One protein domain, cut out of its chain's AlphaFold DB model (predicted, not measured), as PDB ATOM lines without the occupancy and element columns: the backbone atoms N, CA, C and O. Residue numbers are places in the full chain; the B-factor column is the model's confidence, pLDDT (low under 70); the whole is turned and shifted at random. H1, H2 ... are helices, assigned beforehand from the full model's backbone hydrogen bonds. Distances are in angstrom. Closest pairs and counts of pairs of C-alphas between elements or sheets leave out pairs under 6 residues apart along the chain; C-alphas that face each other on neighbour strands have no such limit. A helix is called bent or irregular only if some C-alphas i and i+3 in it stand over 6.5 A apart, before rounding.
ATOM      1  N   THR A 162      46.102  35.029  -2.734       92.38
ATOM      2  CA  THR A 162      45.309  35.636  -1.652       92.38
ATOM      3  C   THR A 162      46.194  36.131  -0.507       92.38
ATOM      4  O   THR A 162      45.945  37.201   0.038       92.38
ATOM      5  N   GLU A 163      47.271  35.403  -0.185       94.75
ATOM      6  CA  GLU A 163      48.263  35.869   0.792       94.75
ATOM      7  C   GLU A 163      48.929  37.157   0.314       94.75
ATOM      8  O   GLU A 163      49.027  38.125   1.060       94.75
ATOM      9  N   GLN A 164      49.387  37.179  -0.937       95.50
ATOM     10  CA  GLN A 164      50.064  38.339  -1.497       95.50
ATOM     11  C   GLN A 164      49.145  39.565  -1.529       95.50
ATOM     12  O   GLN A 164      49.613  40.655  -1.206       95.50
ATOM     13  N   LEU A 165      47.853  39.383  -1.836       94.56
ATOM     14  CA  LEU A 165      46.861  40.457  -1.802       94.56
ATOM     15  C   LEU A 165      46.651  40.971  -0.373       94.56
ATOM     16  O   LEU A 165      46.769  42.169  -0.149       94.56
ATOM     17  N   MET A 166      46.450  40.079   0.605       95.69
ATOM     18  CA  MET A 166      46.312  40.460   2.020       95.69
ATOM     19  C   MET A 166      47.504  41.293   2.496       95.69
ATOM     20  O   MET A 166      47.353  42.290   3.200       95.69
ATOM     21  N   ARG A 167      48.714  40.911   2.086       96.88
ATOM     22  CA  ARG A 167      49.943  41.633   2.432       96.88
ATOM     23  C   ARG A 167      50.037  42.992   1.738       96.88
ATOM     24  O   ARG A 167      50.533  43.936   2.358       96.88
ATOM     25  N   ALA A 168      49.590  43.100   0.488       96.25
ATOM     26  CA  ALA A 168      49.516  44.369  -0.231       96.25
ATOM     27  C   ALA A 168      48.511  45.318   0.444       96.25
ATOM     28  O   ALA A 168      48.883  46.433   0.812       96.25
ATOM     29  N   ASP A 169      47.294  44.839   0.713       95.50
ATOM     30  CA  ASP A 169      46.229  45.593   1.384       95.50
ATOM     31  C   ASP A 169      46.655  46.052   2.777       95.50
ATOM     32  O   ASP A 169      46.465  47.213   3.134       95.50
ATOM     33  N   PHE A 170      47.321  45.182   3.545       96.56
ATOM     34  CA  PHE A 170      47.860  45.557   4.851       96.56
ATOM     35  C   PHE A 170      48.897  46.677   4.748       96.56
ATOM     36  O   PHE A 170      48.949  47.562   5.599       96.56
ATOM     37  N   THR A 171      49.728  46.662   3.705       96.62
ATOM     38  CA  THR A 171      50.752  47.693   3.510       96.62
ATOM     39  C   THR A 171      50.115  49.041   3.169       96.62
ATOM     40  O   THR A 171      50.519  50.053   3.737       96.62
ATOM     41  N   HIS A 172      49.084  49.059   2.317       94.25
ATOM     42  CA  HIS A 172      48.282  50.261   2.075       94.25
ATOM     43  C   HIS A 172      47.590  50.743   3.353       94.25
ATOM     44  O   HIS A 172      47.676  51.918   3.702       94.25
ATOM     45  N   TRP A 173      46.981  49.825   4.099       94.38
ATOM     46  CA  TRP A 173      46.291  50.126   5.347       94.38
ATOM     47  C   TRP A 173      47.242  50.751   6.382       94.38
ATOM     48  O   TRP A 173      46.925  51.773   6.992       94.38
ATOM     49  N   ALA A 174      48.448  50.201   6.535       94.25
ATOM     50  CA  ALA A 174      49.464  50.737   7.434       94.25
ATOM     51  C   ALA A 174      49.994  52.110   6.969       94.25
ATOM     52  O   ALA A 174      50.304  52.959   7.809       94.25
ATOM     53  N   ALA A 175      50.066  52.344   5.652       92.81
ATOM     54  CA  ALA A 175      50.489  53.620   5.072       92.81
ATOM     55  C   ALA A 175      49.501  54.745   5.392       92.81
ATOM     56  O   ALA A 175      49.914  55.832   5.795       92.81
ATOM     57  N   VAL A 176      48.205  54.455   5.263       88.88
ATOM     58  CA  VAL A 176      47.119  55.405   5.525       88.88
ATOM     59  C   VAL A 176      46.949  55.644   7.030       88.88
ATOM     60  O   VAL A 176      46.865  56.783   7.481       88.88
ATOM     61  N   GLY A 177      46.928  54.581   7.839       77.62
ATOM     62  CA  GLY A 177      46.394  54.660   9.201       77.62
ATOM     63  C   GLY A 177      47.355  55.108  10.299       77.62
ATOM     64  O   GLY A 177      46.890  55.509  11.365       77.62
ATOM     65  N   TYR A 178      48.675  55.006  10.102       68.56
ATOM     66  CA  TYR A 178      49.612  55.022  11.240       68.56
ATOM     67  C   TYR A 178      50.770  56.016  11.174       68.56
ATOM     68  O   TYR A 178      51.515  56.138  12.154       68.56
ATOM     69  N   HIS A 179      50.918  56.751  10.072       61.31
ATOM     70  CA  HIS A 179      52.041  57.673   9.873       61.31
ATOM     71  C   HIS A 179      51.664  59.138   9.665       61.31
ATOM     72  O   HIS A 179      52.572  59.961   9.537       61.31
ATOM     73  N   ARG A 180      50.378  59.491   9.681       67.38
ATOM     74  CA  ARG A 180      49.972  60.890   9.541       67.38
ATOM     75  C   ARG A 180      50.000  61.610  10.882       67.38
ATOM     76  O   ARG A 180      49.565  61.075  11.905       67.38
ATOM     77  N   ASP A 181      50.569  62.813  10.866       74.44
ATOM     78  CA  ASP A 181      50.397  63.771  11.951       74.44
ATOM     79  C   ASP A 181      48.883  63.949  12.172       74.44
ATOM     80  O   ASP A 181      48.135  63.945  11.192       74.44
ATOM     81  N   PRO A 182      48.381  64.064  13.413       74.19
ATOM     82  CA  PRO A 182      46.989  64.437  13.650       74.19
ATOM     83  C   PRO A 182      46.509  65.641  12.822       74.19
ATOM     84  O   PRO A 182      45.326  65.706  12.492       74.19
ATOM     85  N   ASP A 183      47.413  66.561  12.472       83.88
ATOM     86  CA  ASP A 183      47.120  67.719  11.620       83.88
ATOM     87  C   ASP A 183      46.937  67.364  10.124       83.88
ATOM     88  O   ASP A 183      46.342  68.147   9.383       83.88
ATOM     89  N   ASP A 184      47.381  66.178   9.694       80.75
ATOM     90  CA  ASP A 184      47.274  65.641   8.328       80.75
ATOM     91  C   ASP A 184      46.106  64.644   8.168       80.75
ATOM     92  O   ASP A 184      46.041  63.909   7.181       80.75
ATOM     93  N   TYR A 185      45.187  64.575   9.138       79.69
ATOM     94  CA  TYR A 185      44.030  63.683   9.065       79.69
ATOM     95  C   TYR A 185      43.091  64.065   7.908       79.69
ATOM     96  O   TYR A 185      42.511  65.156   7.903       79.69
ATOM     97  N   ASP A 186      42.879  63.134   6.977       84.00
ATOM     98  CA  ASP A 186      41.855  63.227   5.939       84.00
ATOM     99  C   ASP A 186      40.707  62.255   6.274       84.00
ATOM    100  O   ASP A 186      40.950  61.063   6.452       84.00
ATOM    101  N   PRO A 187      39.439  62.697   6.358       80.06
ATOM    102  CA  PRO A 187      38.301  61.788   6.483       80.06
ATOM    103  C   PRO A 187      38.254  60.679   5.416       80.06
ATOM    104  O   PRO A 187      37.715  59.605   5.695       80.06
ATOM    105  N   ALA A 188      38.824  60.906   4.226       84.62
ATOM    106  CA  ALA A 188      38.969  59.876   3.198       84.62
ATOM    107  C   ALA A 188      39.851  58.705   3.665       84.62
ATOM    108  O   ALA A 188      39.542  57.559   3.357       84.62
ATOM    109  N   ASP A 189      40.846  58.957   4.523       82.19
ATOM    110  CA  ASP A 189      41.703  57.914   5.096       82.19
ATOM    111  C   ASP A 189      40.875  56.884   5.872       82.19
ATOM    112  O   ASP A 189      41.169  55.693   5.866       82.19
ATOM    113  N   GLN A 190      39.803  57.313   6.544       80.12
ATOM    114  CA  GLN A 190      38.935  56.389   7.267       80.12
ATOM    115  C   GLN A 190      38.136  55.486   6.318       80.12
ATOM    116  O   GLN A 190      37.887  54.322   6.655       80.12
ATOM    117  N   MET A 191      37.745  56.004   5.152       81.44
ATOM    118  CA  MET A 191      37.105  55.200   4.112       81.44
ATOM    119  C   MET A 191      38.101  54.192   3.542       81.44
ATOM    120  O   MET A 191      37.797  53.003   3.567       81.44
ATOM    121  N   ASP A 192      39.310  54.628   3.187       84.38
ATOM    122  CA  ASP A 192      40.373  53.761   2.664       84.38
ATOM    123  C   ASP A 192      40.742  52.652   3.662       84.38
ATOM    124  O   ASP A 192      40.841  51.479   3.309       84.38
ATOM    125  N   LEU A 193      40.888  52.989   4.949       84.75
ATOM    126  CA  LEU A 193      41.152  52.005   6.002       84.75
ATOM    127  C   LEU A 193      40.029  50.976   6.118       84.75
ATOM    128  O   LEU A 193      40.297  49.799   6.377       84.75
ATOM    129  N   THR A 194      38.781  51.418   5.966       84.94
ATOM    130  CA  THR A 194      37.620  50.530   6.012       84.94
ATOM    131  C   THR A 194      37.614  49.626   4.795       84.94
ATOM    132  O   THR A 194      37.527  48.418   4.964       84.94
ATOM    133  N   GLU A 195      37.788  50.176   3.598       85.81
ATOM    134  CA  GLU A 195      37.838  49.427   2.344       85.81
ATOM    135  C   GLU A 195      38.929  48.350   2.390       85.81
ATOM    136  O   GLU A 195      38.616  47.161   2.323       85.81
ATOM    137  N   LEU A 196      40.177  48.741   2.670       88.75
ATOM    138  CA  LEU A 196      41.344  47.852   2.687       88.75
ATOM    139  C   LEU A 196      41.271  46.749   3.747       88.75
ATOM    140  O   LEU A 196      41.826  45.670   3.556       88.75
ATOM    141  N   SER A 197      40.628  47.011   4.888       89.19
ATOM    142  CA  SER A 197      40.511  46.018   5.961       89.19
ATOM    143  C   SER A 197      39.221  45.199   5.891       89.19
ATOM    144  O   SER A 197      39.189  44.077   6.395       89.19
ATOM    145  N   SER A 198      38.167  45.712   5.250       85.44
ATOM    146  CA  SER A 198      36.854  45.060   5.188       85.44
ATOM    147  C   SER A 198      36.902  43.706   4.488       85.44
ATOM    148  O   SER A 198      36.299  42.760   4.992       85.44
ATOM    149  N   THR A 199      37.695  43.579   3.419       86.38
ATOM    150  CA  THR A 199      37.939  42.321   2.690       86.38
ATOM    151  C   THR A 199      38.515  41.217   3.576       86.38
ATOM    152  O   THR A 199      38.377  40.042   3.271       86.38
ATOM    153  N   TRP A 200      39.150  41.560   4.696       90.06
ATOM    154  CA  TRP A 200      39.780  40.580   5.587       90.06
ATOM    155  C   TRP A 200      39.022  40.425   6.901       90.06
ATOM    156  O   TRP A 200      38.990  39.345   7.488       90.06
ATOM    157  N   ILE A 201      38.398  41.506   7.371       87.00
ATOM    158  CA  ILE A 201      37.669  41.532   8.639       87.00
ATOM    159  C   ILE A 201      36.270  40.939   8.486       87.00
ATOM    160  O   ILE A 201      35.820  40.191   9.353       87.00
ATOM    161  N   ASN A 202      35.594  41.239   7.380       80.94
ATOM    162  CA  ASN A 202      34.228  40.803   7.123       80.94
ATOM    163  C   ASN A 202      34.215  39.437   6.427       80.94
ATOM    164  O   ASN A 202      33.455  39.223   5.498       80.94
ATOM    165  N   HIS A 203      35.085  38.513   6.826       73.81
ATOM    166  CA  HIS A 203      35.055  37.116   6.390       73.81
ATOM    167  C   HIS A 203      35.244  36.253   7.640       73.81
ATOM    168  O   HIS A 203      36.294  35.669   7.883       73.81
ATOM    169  N   GLY A 204      34.216  36.257   8.492       53.38
ATOM    170  CA  GLY A 204      34.254  35.778   9.881       53.38
ATOM    171  C   GLY A 204      34.608  34.301  10.074       53.38
ATOM    172  O   GLY A 204      34.975  33.913  11.180       53.38
ATOM    173  N   GLU A 205      34.548  33.492   9.015       56.41
ATOM    174  CA  GLU A 205      34.931  32.072   9.033       56.41
ATOM    175  C   GLU A 205      36.244  31.786   8.282       56.41
ATOM    176  O   GLU A 205      36.680  30.636   8.210       56.41
ATOM    177  N   ASP A 206      36.897  32.811   7.727       75.94
ATOM    178  CA  ASP A 206      38.093  32.639   6.910       75.94
ATOM    179  C   ASP A 206      39.372  32.685   7.762       75.94
ATOM    180  O   ASP A 206      39.572  33.556   8.614       75.94
ATOM    181  N   ARG A 207      40.296  31.760   7.482       86.12
ATOM    182  CA  ARG A 207      41.668  31.770   8.009       86.12
ATOM    183  C   ARG A 207      42.361  33.122   7.801       86.12
ATOM    184  O   ARG A 207      43.224  33.485   8.597       86.12
ATOM    185  N   TRP A 208      41.984  33.877   6.767       90.56
ATOM    186  CA  TRP A 208      42.594  35.168   6.458       90.56
ATOM    187  C   TRP A 208      42.297  36.257   7.490       90.56
ATOM    188  O   TRP A 208      43.168  37.093   7.724       90.56
ATOM    189  N   LEU A 209      41.163  36.200   8.198       91.19
ATOM    190  CA  LEU A 209      40.910  37.086   9.340       91.19
ATOM    191  C   LEU A 209      41.982  36.892  10.424       91.19
ATOM    192  O   LEU A 209      42.536  37.858  10.953       91.19
ATOM    193  N   GLN A 210      42.309  35.638  10.744       91.19
ATOM    194  CA  GLN A 210      43.318  35.319  11.754       91.19
ATOM    195  C   GLN A 210      44.723  35.759  11.318       91.19
ATOM    196  O   GLN A 210      45.503  36.242  12.146       91.19
ATOM    197  N   GLU A 211      45.053  35.626  10.034       94.75
ATOM    198  CA  GLU A 211      46.335  36.084   9.489       94.75
ATOM    199  C   GLU A 211      46.432  37.617   9.464       94.75
ATOM    200  O   GLU A 211      47.457  38.169   9.870       94.75
ATOM    201  N   TRP A 212      45.347  38.317   9.115       95.12
ATOM    202  CA  TRP A 212      45.257  39.776   9.196       95.12
ATOM    203  C   TRP A 212      45.444  40.284  10.631       95.12
ATOM    204  O   TRP A 212      46.210  41.220  10.877       95.12
ATOM    205  N   VAL A 213      44.789  39.644  11.608       93.88
ATOM    206  CA  VAL A 213      44.949  39.962  13.037       93.88
ATOM    207  C   VAL A 213      46.378  39.688  13.505       93.88
ATOM    208  O   VAL A 213      46.941  40.500  14.238       93.88
ATOM    209  N   THR A 214      46.985  38.584  13.061       95.75
ATOM    210  CA  THR A 214      48.384  38.254  13.370       95.75
ATOM    211  C   THR A 214      49.337  39.325  12.846       95.75
ATOM    212  O   THR A 214      50.177  39.816  13.600       95.75
ATOM    213  N   LEU A 215      49.189  39.718  11.579       97.12
ATOM    214  CA  LEU A 215      50.003  40.750  10.939       97.12
ATOM    215  C   LEU A 215      49.823  42.117  11.618       97.12
ATOM    216  O   LEU A 215      50.809  42.766  11.967       97.12
ATOM    217  N   SER A 216      48.575  42.504  11.898       95.69
ATOM    218  CA  SER A 216      48.243  43.732  12.629       95.69
ATOM    219  C   SER A 216      48.885  43.753  14.016       95.69
ATOM    220  O   SER A 216      49.535  44.727  14.385       95.69
ATOM    221  N   GLY A 217      48.736  42.670  14.787       95.75
ATOM    222  CA  GLY A 217      49.302  42.553  16.130       95.75
ATOM    223  C   GLY A 217      50.826  42.623  16.126       95.75
ATOM    224  O   GLY A 217      51.398  43.415  16.870       95.75
ATOM    225  N   ALA A 218      51.477  41.867  15.237       97.44
ATOM    226  CA  ALA A 218      52.929  41.896  15.089       97.44
ATOM    227  C   ALA A 218      53.433  43.298  14.704       97.44
ATOM    228  O   ALA A 218      54.425  43.769  15.259       97.44
ATOM    229  N   TYR A 219      52.744  43.993  13.793       96.50
ATOM    230  CA  TYR A 219      53.115  45.352  13.386       96.50
ATOM    231  C   TYR A 219      53.047  46.331  14.563       96.50
ATOM    232  O   TYR A 219      53.982  47.106  14.776       96.50
ATOM    233  N   LEU A 220      51.988  46.256  15.376       93.94
ATOM    234  CA  LEU A 220      51.849  47.075  16.582       93.94
ATOM    235  C   LEU A 220      52.924  46.741  17.629       93.94
ATOM    236  O   LEU A 220      53.493  47.669  18.206       93.94
ATOM    237  N   ASP A 221      53.252  45.460  17.834       95.38
ATOM    238  CA  ASP A 221      54.326  45.043  18.748       95.38
ATOM    239  C   ASP A 221      55.670  45.670  18.323       95.38
ATOM    240  O   ASP A 221      56.338  46.328  19.123       95.38
ATOM    241  N   TYR A 222      56.060  45.542  17.046       96.56
ATOM    242  CA  TYR A 222      57.303  46.151  16.549       96.56
ATOM    243  C   TYR A 222      57.294  47.676  16.668       96.56
ATOM    244  O   TYR A 222      58.330  48.281  16.957       96.56
ATOM    245  N   ARG A 223      56.134  48.300  16.446       91.00
ATOM    246  CA  ARG A 223      55.993  49.755  16.443       91.00
ATOM    247  C   ARG A 223      56.064  50.367  17.840       91.00
ATOM    248  O   ARG A 223      56.711  51.403  17.994       91.00
ATOM    249  N   TYR A 224      55.382  49.773  18.820       92.38
ATOM    250  CA  TYR A 224      55.188  50.369  20.147       92.38
ATOM    251  C   TYR A 224      56.079  49.762  21.225       92.38
ATOM    252  O   TYR A 224      56.607  50.504  22.054       92.38
ATOM    253  N   ASP A 225      56.295  48.449  21.189       93.69
ATOM    254  CA  ASP A 225      57.117  47.758  22.187       93.69
ATOM    255  C   ASP A 225      58.594  47.712  21.767       93.69
ATOM    256  O   ASP A 225      59.491  47.485  22.584       93.69
ATOM    257  N   GLY A 226      58.854  47.991  20.488       92.69
ATOM    258  CA  GLY A 226      60.175  48.011  19.886       92.69
ATOM    259  C   GLY A 226      60.639  46.630  19.428       92.69
ATOM    260  O   GLY A 226      60.162  45.583  19.869       92.69
ATOM    261  N   ALA A 227      61.621  46.631  18.523       95.81
ATOM    262  CA  ALA A 227      62.031  45.423  17.812       95.81
ATOM    263  C   ALA A 227      62.544  44.296  18.716       95.81
ATOM    264  O   ALA A 227      62.288  43.136  18.424       95.81
ATOM    265  N   GLU A 228      63.222  44.610  19.824       95.69
ATOM    266  CA  GLU A 228      63.749  43.589  20.738       95.69
ATOM    267  C   GLU A 228      62.630  42.817  21.456       95.69
ATOM    268  O   GLU A 228      62.668  41.588  21.517       95.69
ATOM    269  N   ALA A 229      61.607  43.517  21.960       95.25
ATOM    270  CA  ALA A 229      60.473  42.893  22.638       95.25
ATOM    271  C   ALA A 229      59.611  42.078  21.662       95.25
ATOM    272  O   ALA A 229      59.229  40.945  21.969       95.25
ATOM    273  N   ALA A 230      59.369  42.618  20.465       96.12
ATOM    274  CA  ALA A 230      58.642  41.929  19.404       96.12
ATOM    275  C   ALA A 230      59.396  40.683  18.898       96.12
ATOM    276  O   ALA A 230      58.805  39.606  18.817       96.12
ATOM    277  N   ASP A 231      60.711  40.773  18.654       97.12
ATOM    278  CA  ASP A 231      61.547  39.624  18.270       97.12
ATOM    279  C   ASP A 231      61.547  38.547  19.376       97.12
ATOM    280  O   ASP A 231      61.461  37.353  19.081       97.12
ATOM    281  N   ALA A 232      61.574  38.942  20.656       96.88
ATOM    282  CA  ALA A 232      61.465  38.008  21.778       96.88
ATOM    283  C   ALA A 232      60.093  37.311  21.829       96.88
ATOM    284  O   ALA A 232      60.032  36.101  22.061       96.88
ATOM    285  N   LYS A 233      58.997  38.040  21.582       95.56
ATOM    286  CA  LYS A 233      57.638  37.480  21.497       95.56
ATOM    287  C   LYS A 233      57.510  36.510  20.323       95.56
ATOM    288  O   LYS A 233      57.047  35.386  20.513       95.56
ATOM    289  N   ARG A 234      58.015  36.878  19.143       96.56
ATOM    290  CA  ARG A 234      58.104  35.988  17.976       96.56
ATOM    291  C   ARG A 234      58.878  34.708  18.295       96.56
ATOM    292  O   ARG A 234      58.427  33.615  17.967       96.56
ATOM    293  N   ALA A 235      60.026  34.830  18.964       95.94
ATOM    294  CA  ALA A 235      60.849  33.688  19.352       95.94
ATOM    295  C   ALA A 235      60.143  32.756  20.352       95.94
ATOM    296  O   ALA A 235      60.331  31.543  20.279       95.94
ATOM    297  N   GLN A 236      59.316  33.296  21.256       95.88
ATOM    298  CA  GLN A 236      58.498  32.494  22.175       95.88
ATOM    299  C   GLN A 236      57.411  31.697  21.451       95.88
ATOM    300  O   GLN A 236      57.122  30.573  21.858       95.88
ATOM    301  N   LEU A 237      56.830  32.250  20.382       93.19
ATOM    302  CA  LEU A 237      55.893  31.513  19.532       93.19
ATOM    303  C   LEU A 237      56.620  30.387  18.774       93.19
ATOM    304  O   LEU A 237      56.092  29.282  18.653       93.19
ATOM    305  N   GLY A 238      57.861  30.619  18.334       91.62
ATOM    306  CA  GLY A 238      58.736  29.577  17.787       91.62
ATOM    307  C   GLY A 238      58.095  28.814  16.622       91.62
ATOM    308  O   GLY A 238      57.533  29.416  15.712       91.62
ATOM    309  N   GLU A 239      58.153  27.481  16.669       87.50
ATOM    310  CA  GLU A 239      57.584  26.590  15.640       87.50
ATOM    311  C   GLU A 239      56.047  26.546  15.633       87.50
ATOM    312  O   GLU A 239      55.457  25.959  14.730       87.50
ATOM    313  N   THR A 240      55.375  27.154  16.619       90.44
ATOM    314  CA  THR A 240      53.903  27.240  16.605       90.44
ATOM    315  C   THR A 240      53.390  28.240  15.571       90.44
ATOM    316  O   THR A 240      52.220  28.180  15.195       90.44
ATOM    317  N   LEU A 241      54.259  29.130  15.074       91.44
ATOM    318  CA  LEU A 241      53.947  29.963  13.921       91.44
ATOM    319  C   LEU A 241      53.919  29.094  12.665       91.44
ATOM    320  O   LEU A 241      54.947  28.590  12.213       91.44
ATOM    321  N   GLY A 242      52.734  28.983  12.069       91.62
ATOM    322  CA  GLY A 242      52.617  28.518  10.695       91.62
ATOM    323  C   GLY A 242      53.410  29.417   9.731       91.62
ATOM    324  O   GLY A 242      53.756  30.554  10.068       91.62
ATOM    325  N   PRO A 243      53.695  28.939   8.512       93.94
ATOM    326  CA  PRO A 243      54.532  29.657   7.551       93.94
ATOM    327  C   PRO A 243      53.973  31.033   7.158       93.94
ATOM    328  O   PRO A 243      54.743  31.986   7.035       93.94
ATOM    329  N   VAL A 244      52.648  31.162   7.020       94.06
ATOM    330  CA  VAL A 244      51.981  32.443   6.721       94.06
ATOM    331  C   VAL A 244      52.185  33.430   7.868       94.06
ATOM    332  O   VAL A 244      52.719  34.518   7.656       94.06
ATOM    333  N   ALA A 245      51.872  33.015   9.097       95.06
ATOM    334  CA  ALA A 245      52.076  33.826  10.289       95.06
ATOM    335  C   ALA A 245      53.550  34.239  10.454       95.06
ATOM    336  O   ALA A 245      53.838  35.401  10.727       95.06
ATOM    337  N   ALA A 246      54.506  33.333  10.226       95.62
ATOM    338  CA  ALA A 246      55.933  33.653  10.281       95.62
ATOM    339  C   ALA A 246      56.318  34.764   9.287       95.62
ATOM    340  O   ALA A 246      56.990  35.720   9.678       95.62
ATOM    341  N   ARG A 247      55.827  34.688   8.043       96.56
ATOM    342  CA  ARG A 247      55.997  35.752   7.044       96.56
ATOM    343  C   ARG A 247      55.252  37.036   7.423       96.56
ATOM    344  O   ARG A 247      55.710  38.127   7.104       96.56
ATOM    345  N   SER A 248      54.112  36.952   8.113       96.75
ATOM    346  CA  SER A 248      53.396  38.121   8.651       96.75
ATOM    347  C   SER A 248      54.237  38.859   9.692       96.75
ATOM    348  O   SER A 248      54.340  40.079   9.643       96.75
ATOM    349  N   TRP A 249      54.939  38.133  10.562       97.50
ATOM    350  CA  TRP A 249      55.918  38.729  11.473       97.50
ATOM    351  C   TRP A 249      57.109  39.359  10.738       97.50
ATOM    352  O   TRP A 249      57.569  40.425  11.143       97.50
ATOM    353  N   ASP A 250      57.598  38.740   9.658       97.00
ATOM    354  CA  ASP A 250      58.667  39.322   8.832       97.00
ATOM    355  C   ASP A 250      58.235  40.635   8.169       97.00
ATOM    356  O   ASP A 250      58.964  41.621   8.245       97.00
ATOM    357  N   GLN A 251      57.030  40.676   7.594       97.50
ATOM    358  CA  GLN A 251      56.467  41.896   7.019       97.50
ATOM    359  C   GLN A 251      56.234  42.979   8.069       97.50
ATOM    360  O   GLN A 251      56.629  44.122   7.868       97.50
ATOM    361  N   ALA A 252      55.626  42.634   9.205       97.38
ATOM    362  CA  ALA A 252      55.422  43.568  10.306       97.38
ATOM    363  C   ALA A 252      56.738  44.220  10.752       97.38
ATOM    364  O   ALA A 252      56.795  45.438  10.939       97.38
ATOM    365  N   ARG A 253      57.801  43.415  10.876       97.31
ATOM    366  CA  ARG A 253      59.148  43.888  11.198       97.31
ATOM    367  C   ARG A 253      59.683  44.832  10.132       97.31
ATOM    368  O   ARG A 253      60.172  45.900  10.483       97.31
ATOM    369  N   ASP A 254      59.602  44.437   8.863       96.94
ATOM    370  CA  ASP A 254      60.085  45.231   7.732       96.94
ATOM    371  C   ASP A 254      59.416  46.610   7.703       96.94
ATOM    372  O   ASP A 254      60.100  47.628   7.793       96.94
ATOM    373  N   LEU A 255      58.080  46.648   7.717       95.69
ATOM    374  CA  LEU A 255      57.310  47.891   7.669       95.69
ATOM    375  C   LEU A 255      57.561  48.787   8.891       95.69
ATOM    376  O   LEU A 255      57.657  50.005   8.756       95.69
ATOM    377  N   ALA A 256      57.666  48.213  10.093       93.88
ATOM    378  CA  ALA A 256      57.861  48.996  11.314       93.88
ATOM    379  C   ALA A 256      59.294  49.534  11.466       93.88
ATOM    380  O   ALA A 256      59.482  50.620  12.018       93.88
ATOM    381  N   VAL A 257      60.302  48.783  11.006       93.38
ATOM    382  CA  VAL A 257      61.722  49.150  11.143       93.38
ATOM    383  C   VAL A 257      62.189  50.030   9.988       93.38
ATOM    384  O   VAL A 257      62.877  51.024  10.227       93.38
ATOM    385  N   ASN A 258      61.826  49.680   8.756       94.31
ATOM    386  CA  ASN A 258      62.286  50.372   7.551       94.31
ATOM    387  C   ASN A 258      61.315  51.475   7.102       94.31
ATOM    388  O   ASN A 258      61.704  52.362   6.344       94.31
ATOM    389  N   GLY A 259      60.085  51.466   7.618       93.44
ATOM    390  CA  GLY A 259      59.022  52.361   7.182       93.44
ATOM    391  C   GLY A 259      58.357  51.881   5.892       93.44
ATOM    392  O   GLY A 259      58.667  50.821   5.348       93.44
ATOM    393  N   ILE A 260      57.410  52.680   5.406       94.25
ATOM    394  CA  ILE A 260      56.669  52.396   4.178       94.25
ATOM    395  C   ILE A 260      57.200  53.308   3.076       94.25
ATOM    396  O   ILE A 260      57.074  54.533   3.143       94.25
ATOM    397  N   GLU A 261      57.826  52.703   2.072       92.88
ATOM    398  CA  GLU A 261      58.380  53.415   0.924       92.88
ATOM    399  C   GLU A 261      57.264  53.959   0.028       92.88
ATOM    400  O   GLU A 261      56.276  53.270  -0.238       92.88
ATOM    401  N   HIS A 262      57.451  55.188  -0.454       92.44
ATOM    402  CA  HIS A 262      56.569  55.842  -1.415       92.44
ATOM    403  C   HIS A 262      57.384  56.301  -2.631       92.44
ATOM    404  O   HIS A 262      58.558  56.654  -2.491       92.44
ATOM    405  N   ASP A 263      56.777  56.282  -3.814       92.94
ATOM    406  CA  ASP A 263      57.398  56.773  -5.044       92.94
ATOM    407  C   ASP A 263      57.333  58.311  -5.167       92.94
ATOM    408  O   ASP A 263      56.874  59.025  -4.273       92.94
ATOM    409  N   GLU A 264      57.805  58.844  -6.298       92.19
ATOM    410  CA  GLU A 264      57.795  60.289  -6.578       92.19
ATOM    411  C   GLU A 264      56.380  60.893  -6.659       92.19
ATOM    412  O   GLU A 264      56.233  62.113  -6.574       92.19
ATOM    413  N   LEU A 265      55.346  60.061  -6.827       90.00
ATOM    414  CA  LEU A 265      53.940  60.464  -6.868       90.00
ATOM    415  C   LEU A 265      53.257  60.335  -5.500       90.00
ATOM    416  O   LEU A 265      52.090  60.700  -5.372       90.00
ATOM    417  N   GLY A 266      53.973  59.851  -4.481       86.88
ATOM    418  CA  GLY A 266      53.419  59.593  -3.158       86.88
ATOM    419  C   GLY A 266      52.578  58.317  -3.089       86.88
ATOM    420  O   GLY A 266      51.812  58.162  -2.144       86.88
ATOM    421  N   LEU A 267      52.703  57.409  -4.062       88.56
ATOM    422  CA  LEU A 267      52.061  56.096  -4.025       88.56
ATOM    423  C   LEU A 267      52.946  55.100  -3.277       88.56
ATOM    424  O   LEU A 267      54.171  55.183  -3.339       88.56
ATOM    425  N   VAL A 268      52.334  54.140  -2.581       92.00
ATOM    426  CA  VAL A 268      53.066  53.097  -1.849       92.00
ATOM    427  C   VAL A 268      53.882  52.249  -2.832       92.00
ATOM    428  O   VAL A 268      53.329  51.591  -3.709       92.00
ATOM    429  N   ALA A 269      55.203  52.245  -2.658       93.81
ATOM    430  CA  ALA A 269      56.164  51.587  -3.546       93.81
ATOM    431  C   ALA A 269      56.831  50.355  -2.912       93.81
ATOM    432  O   ALA A 269      57.773  49.793  -3.467       93.81
ATOM    433  N   ASN A 270      56.358  49.929  -1.738       94.31
ATOM    434  CA  ASN A 270      56.915  48.785  -1.032       94.31
ATOM    435  C   ASN A 270      56.724  47.478  -1.835       94.31
ATOM    436  O   ASN A 270      55.684  47.254  -2.461       94.31
ATOM    437  N   HIS A 271      57.712  46.580  -1.767       94.06
ATOM    438  CA  HIS A 271      57.722  45.302  -2.481       94.06
ATOM    439  C   HIS A 271      56.500  44.400  -2.223       94.06
ATOM    440  O   HIS A 271      56.154  43.599  -3.094       94.06
ATOM    441  N   TYR A 272      55.830  44.527  -1.069       93.31
ATOM    442  CA  TYR A 272      54.582  43.808  -0.793       93.31
ATOM    443  C   TYR A 272      53.437  44.237  -1.717       93.31
ATOM    444  O   TYR A 272      52.611  43.396  -2.061       93.31
ATOM    445  N   VAL A 273      53.427  45.504  -2.146       91.62
ATOM    446  CA  VAL A 273      52.438  46.085  -3.065       91.62
ATOM    447  C   VAL A 273      52.835  45.826  -4.515       91.62
ATOM    448  O   VAL A 273      52.053  45.285  -5.288       91.62
ATOM    449  N   THR A 274      54.080  46.124  -4.896       88.44
ATOM    450  CA  THR A 274      54.497  46.103  -6.313       88.44
ATOM    451  C   THR A 274      54.504  44.715  -6.953       88.44
ATOM    452  O   THR A 274      54.590  44.597  -8.173       88.44
ATOM    453  N   ARG A 275      54.472  43.647  -6.148       89.31
ATOM    454  CA  ARG A 275      54.414  42.262  -6.639       89.31
ATOM    455  C   ARG A 275      52.998  41.781  -6.970       89.31
ATOM    456  O   ARG A 275      52.882  40.732  -7.595       89.31
ATOM    457  N   MET A 276      51.959  42.521  -6.573       90.56
ATOM    458  CA  MET A 276      50.562  42.215  -6.880       90.56
ATOM    459  C   MET A 276      50.057  43.169  -7.973       90.56
ATOM    460  O   MET A 276      49.820  44.343  -7.687       90.56
ATOM    461  N   PRO A 277      49.907  42.713  -9.232       90.44
ATOM    462  CA  PRO A 277      49.287  43.523 -10.276       90.44
ATOM    463  C   PRO A 277      47.867  43.921  -9.870       90.44
ATOM    464  O   PRO A 277      47.134  43.094  -9.326       90.44
ATOM    465  N   TYR A 278      47.468  45.156 -10.178       84.81
ATOM    466  CA  TYR A 278      46.145  45.676  -9.827       84.81
ATOM    467  C   TYR A 278      45.026  44.759 -10.337       84.81
ATOM    468  O   TYR A 278      44.161  44.357  -9.569       84.81
ATOM    469  N   GLU A 279      45.101  44.337 -11.602       89.81
ATOM    470  CA  GLU A 279      44.088  43.482 -12.225       89.81
ATOM    471  C   GLU A 279      43.964  42.124 -11.527       89.81
ATOM    472  O   GLU A 279      42.868  41.580 -11.419       89.81
ATOM    473  N   ARG A 280      45.084  41.582 -11.026       91.06
ATOM    474  CA  ARG A 280      45.081  40.322 -10.279       91.06
ATOM    475  C   ARG A 280      44.491  40.510  -8.883       91.06
ATOM    476  O   ARG A 280      43.794  39.621  -8.408       91.06
ATOM    477  N   GLY A 281      44.752  41.651  -8.247       87.69
ATOM    478  CA  GLY A 281      44.135  42.008  -6.973       87.69
ATOM    479  C   GLY A 281      42.615  42.095  -7.080       87.69
ATOM    480  O   GLY A 281      41.924  41.446  -6.301       87.69
ATOM    481  N   GLU A 282      42.107  42.804  -8.089       87.94
ATOM    482  CA  GLU A 282      40.665  42.915  -8.357       87.94
ATOM    483  C   GLU A 282      40.023  41.549  -8.616       87.94
ATOM    484  O   GLU A 282      39.028  41.215  -7.986       87.94
ATOM    485  N   GLU A 283      40.641  40.704  -9.449       87.31
ATOM    486  CA  GLU A 283      40.133  39.351  -9.716       87.31
ATOM    487  C   GLU A 283      40.005  38.515  -8.431       87.31
ATOM    488  O   GLU A 283      39.025  37.797  -8.241       87.31
ATOM    489  N   ILE A 284      40.991  38.603  -7.531       85.69
ATOM    490  CA  ILE A 284      40.950  37.881  -6.256       85.69
ATOM    491  C   ILE A 284      39.859  38.452  -5.349       85.69
ATOM    492  O   ILE A 284      39.187  37.654  -4.699       85.69
ATOM    493  N   ARG A 285      39.681  39.782  -5.296       84.19
ATOM    494  CA  ARG A 285      38.630  40.445  -4.502       84.19
ATOM    495  C   ARG A 285      37.238  40.072  -4.997       84.19
ATOM    496  O   ARG A 285      36.413  39.679  -4.182       84.19
ATOM    497  N   ASP A 286      37.020  40.091  -6.308       83.94
ATOM    498  CA  ASP A 286      35.761  39.677  -6.937       83.94
ATOM    499  C   ASP A 286      35.463  38.188  -6.701       83.94
ATOM    500  O   ASP A 286      34.308  37.782  -6.570       83.94
ATOM    501  N   ALA A 287      36.511  37.360  -6.633       81.38
ATOM    502  CA  ALA A 287      36.398  35.942  -6.310       81.38
ATOM    503  C   ALA A 287      36.246  35.667  -4.804       81.38
ATOM    504  O   ALA A 287      35.838  34.560  -4.434       81.38
ATOM    505  N   GLN A 288      36.583  36.622  -3.924       71.19
ATOM    506  CA  GLN A 288      36.312  36.475  -2.500       71.19
ATOM    507  C   GLN A 288      34.799  36.594  -2.288       71.19
ATOM    508  O   GLN A 288      34.186  37.584  -2.690       71.19
ATOM    509  N   PRO A 289      34.164  35.616  -1.629       63.66
ATOM    510  CA  PRO A 289      32.751  35.718  -1.325       63.66
ATOM    511  C   PRO A 289      32.581  36.833  -0.295       63.66
ATOM    512  O   PRO A 289      32.905  36.629   0.868       63.66
ATOM    513  N   THR A 290      32.116  38.014  -0.705       58.78
ATOM    514  CA  THR A 290      31.864  39.131   0.217       58.78
ATOM    515  C   THR A 290      30.977  38.667   1.378       58.78
ATOM    516  O   THR A 290      30.240  37.685   1.262       58.78
ATOM    517  N   PHE A 291      31.011  39.353   2.522       44.31
ATOM    518  CA  PHE A 291      30.187  38.989   3.688       44.31
ATOM    519  C   PHE A 291      28.690  38.836   3.338       44.31
ATOM    520  O   PHE A 291      28.004  37.986   3.901       44.31
ATOM    521  N   GLN A 292      28.202  39.573   2.328       45.47
ATOM    522  CA  GLN A 292      26.855  39.420   1.758       45.47
ATOM    523  C   GLN A 292      26.621  38.052   1.071       45.47
ATOM    524  O   GLN A 292      25.503  37.542   1.069       45.47
ATOM    525  N   HIS A 293      27.662  37.427   0.515       38.78
ATOM    526  CA  HIS A 293      27.632  36.100  -0.111       38.78
ATOM    527  C   HIS A 293      27.824  34.944   0.888       38.78
ATOM    528  O   HIS A 293      27.120  33.939   0.794       38.78
ATOM    529  N   VAL A 294      28.719  35.074   1.879       38.84
ATOM    530  CA  VAL A 294      28.955  34.016   2.891       38.84
ATOM    531  C   VAL A 294      27.768  33.878   3.850       38.84
ATOM    532  O   VAL A 294      27.417  32.768   4.263       38.84
ATOM    533  N   HIS A 295      27.066  34.972   4.152       38.62
ATOM    534  CA  HIS A 295      25.895  34.917   5.031       38.62
ATOM    535  C   HIS A 295      24.619  34.371   4.395       38.62
ATOM    536  O   HIS A 295      23.742  33.942   5.142       38.62
ATOM    537  N   ASN A 296      24.568  34.228   3.066       35.94
ATOM    538  CA  ASN A 296      23.527  33.443   2.392       35.94
ATOM    539  C   ASN A 296      23.776  31.917   2.444       35.94
ATOM    540  O   ASN A 296      22.896  31.149   2.056       35.94
ATOM    541  N   ILE A 297      24.939  31.459   2.936       38.03
ATOM    542  CA  ILE A 297      25.270  30.028   3.083       38.03
ATOM    543  C   ILE A 297      25.378  29.610   4.563       38.03
ATOM    544  O   ILE A 297      24.918  28.522   4.900       38.03
ATOM    545  N   ASN A 298      25.895  30.469   5.456       33.38
ATOM    546  CA  ASN A 298      26.207  30.097   6.852       33.38
ATOM    547  C   ASN A 298      25.594  30.983   7.946       33.38
ATOM    548  O   ASN A 298      25.953  30.879   9.114       33.38
ATOM    549  N   GLY A 299      24.598  31.801   7.620       36.62
ATOM    550  CA  GLY A 299      23.613  32.160   8.627       36.62
ATOM    551  C   GLY A 299      24.086  33.004   9.837       36.62
ATOM    552  O   GLY A 299      23.548  32.772  10.922       36.62
ATOM    553  N   TYR A 300      25.002  33.982   9.667       34.59
ATOM    554  CA  TYR A 300      25.478  34.882  10.747       34.59
ATOM    555  C   TYR A 300      25.652  36.402  10.444       34.59
ATOM    556  O   TYR A 300      26.752  36.890  10.321       34.59
ATOM    557  N   PRO A 301      24.596  37.214  10.514       35.38
ATOM    558  CA  PRO A 301      24.541  38.676  10.469       35.38
ATOM    559  C   PRO A 301      25.401  39.632  11.340       35.38
ATOM    560  O   PRO A 301      25.860  39.361  12.448       35.38
ATOM    561  N   SER A 302      25.515  40.852  10.810       32.53
ATOM    562  CA  SER A 302      26.271  42.032  11.262       32.53
ATOM    563  C   SER A 302      25.479  43.104  12.064       32.53
ATOM    564  O   SER A 302      24.584  43.756  11.524       32.53
ATOM    565  N   SER A 303      25.870  43.407  13.319       40.38
ATOM    566  CA  SER A 303      25.261  44.469  14.162       40.38
ATOM    567  C   SER A 303      25.487  45.914  13.730       40.38
ATOM    568  O   SER A 303      26.614  46.395  13.782       40.38
ATOM    569  N   ASP A 304      24.398  46.651  13.508       43.06
ATOM    570  CA  ASP A 304      24.319  48.105  13.390       43.06
ATOM    571  C   ASP A 304      24.015  48.685  14.785       43.06
ATOM    572  O   ASP A 304      22.880  48.874  15.218       43.06
TER     573      ASP A 304
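What this domain is: This is residues 162 to 304 of the 353 residues of an uncharacterized protein of Nocardia mangyaensis (UniProt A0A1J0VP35). Four helices lie side by side as a bundle, with H3 and H5 paired in its middle, H4 on one side of that pair and H1 on the other. H2 packs along H1 and small H6 packs on it too, while H7 and H8 lead away to the far end, where H8 touches no helix. The printed part has 143 residues with eight named helices, H1 to H8 in chain order, and no named strand; its class is all helix. It is compact, with a radius of gyration of the C-alphas of 16.0 A and spans of 45 by 41 by 32 A.

How they stand to each other: Start at the longest helix, H3, residues 207 to 225. H5, residues 243 to 258, touches it, closest at the C-alphas of Tyr 219 and Ala 252, 4.2 A apart, and runs the same way at a shallow tilt of 34 degrees, only just short of steep. H4, residues 227 to 240, touches residues 218 to 222 of H3 with its own residues 227 to 231, closest at the C-alphas of Tyr 222 and Ala 230, 5.3 A; the two form a hairpin. H4 is irregular, with C-alphas 236 and 239 8.9 A apart. H1, residues 162 to 177, is the hub, touching five helices; its closest C-alphas to H3 are Met 166 and Trp 212, 7.3 A, at a steep tilt of 39 degrees. H1 and H4 are apart. H2, residues 187 to 201, forms a hairpin with H1, closest at the C-alphas of Trp 173 and Leu 193, 5.5 A. H6, residues 271 to 274, touches H1 at the C-alphas of Ala 168 and Val 273, 4.4 A. H7, residues 278 to 287, and H1 only just touch, with 3 pairs of C-alphas within 8 A, the closest being Leu 165 and Gly 281, 6.0 A. H8, residues 291 to 298, touches no helix. Every O i to N i+4 pair is within hydrogen-bond range in H1, H3, H5 and H7; the counts are 8 of 11 in H2, 8 of 10 in H4 and 2 of 4 in H8, and H6 is too short for such a pair.

Where its parts are: Find C-alpha 162 at (45.309, 35.636, -1.652), where H1 begins its 21.9 A. H3 starts at C-alpha 207, (41.668, 31.770, 8.009), and covers 26.4 A; H5 covers 22.1 A, H2 20.4 A and H4 20.0 A. H8 ends at C-alpha 298, (26.207, 30.097, 6.852).

The domain as a whole: The C-alphas farthest apart are those of Glu 264 and Gly 299, 46.8 A. The printed part has no cut, and its one long link is H5 to H6, residues 259 to 270. In this model pLDDT is under 70 at residues 178 to 180, 204 to 205 and 289 to 304.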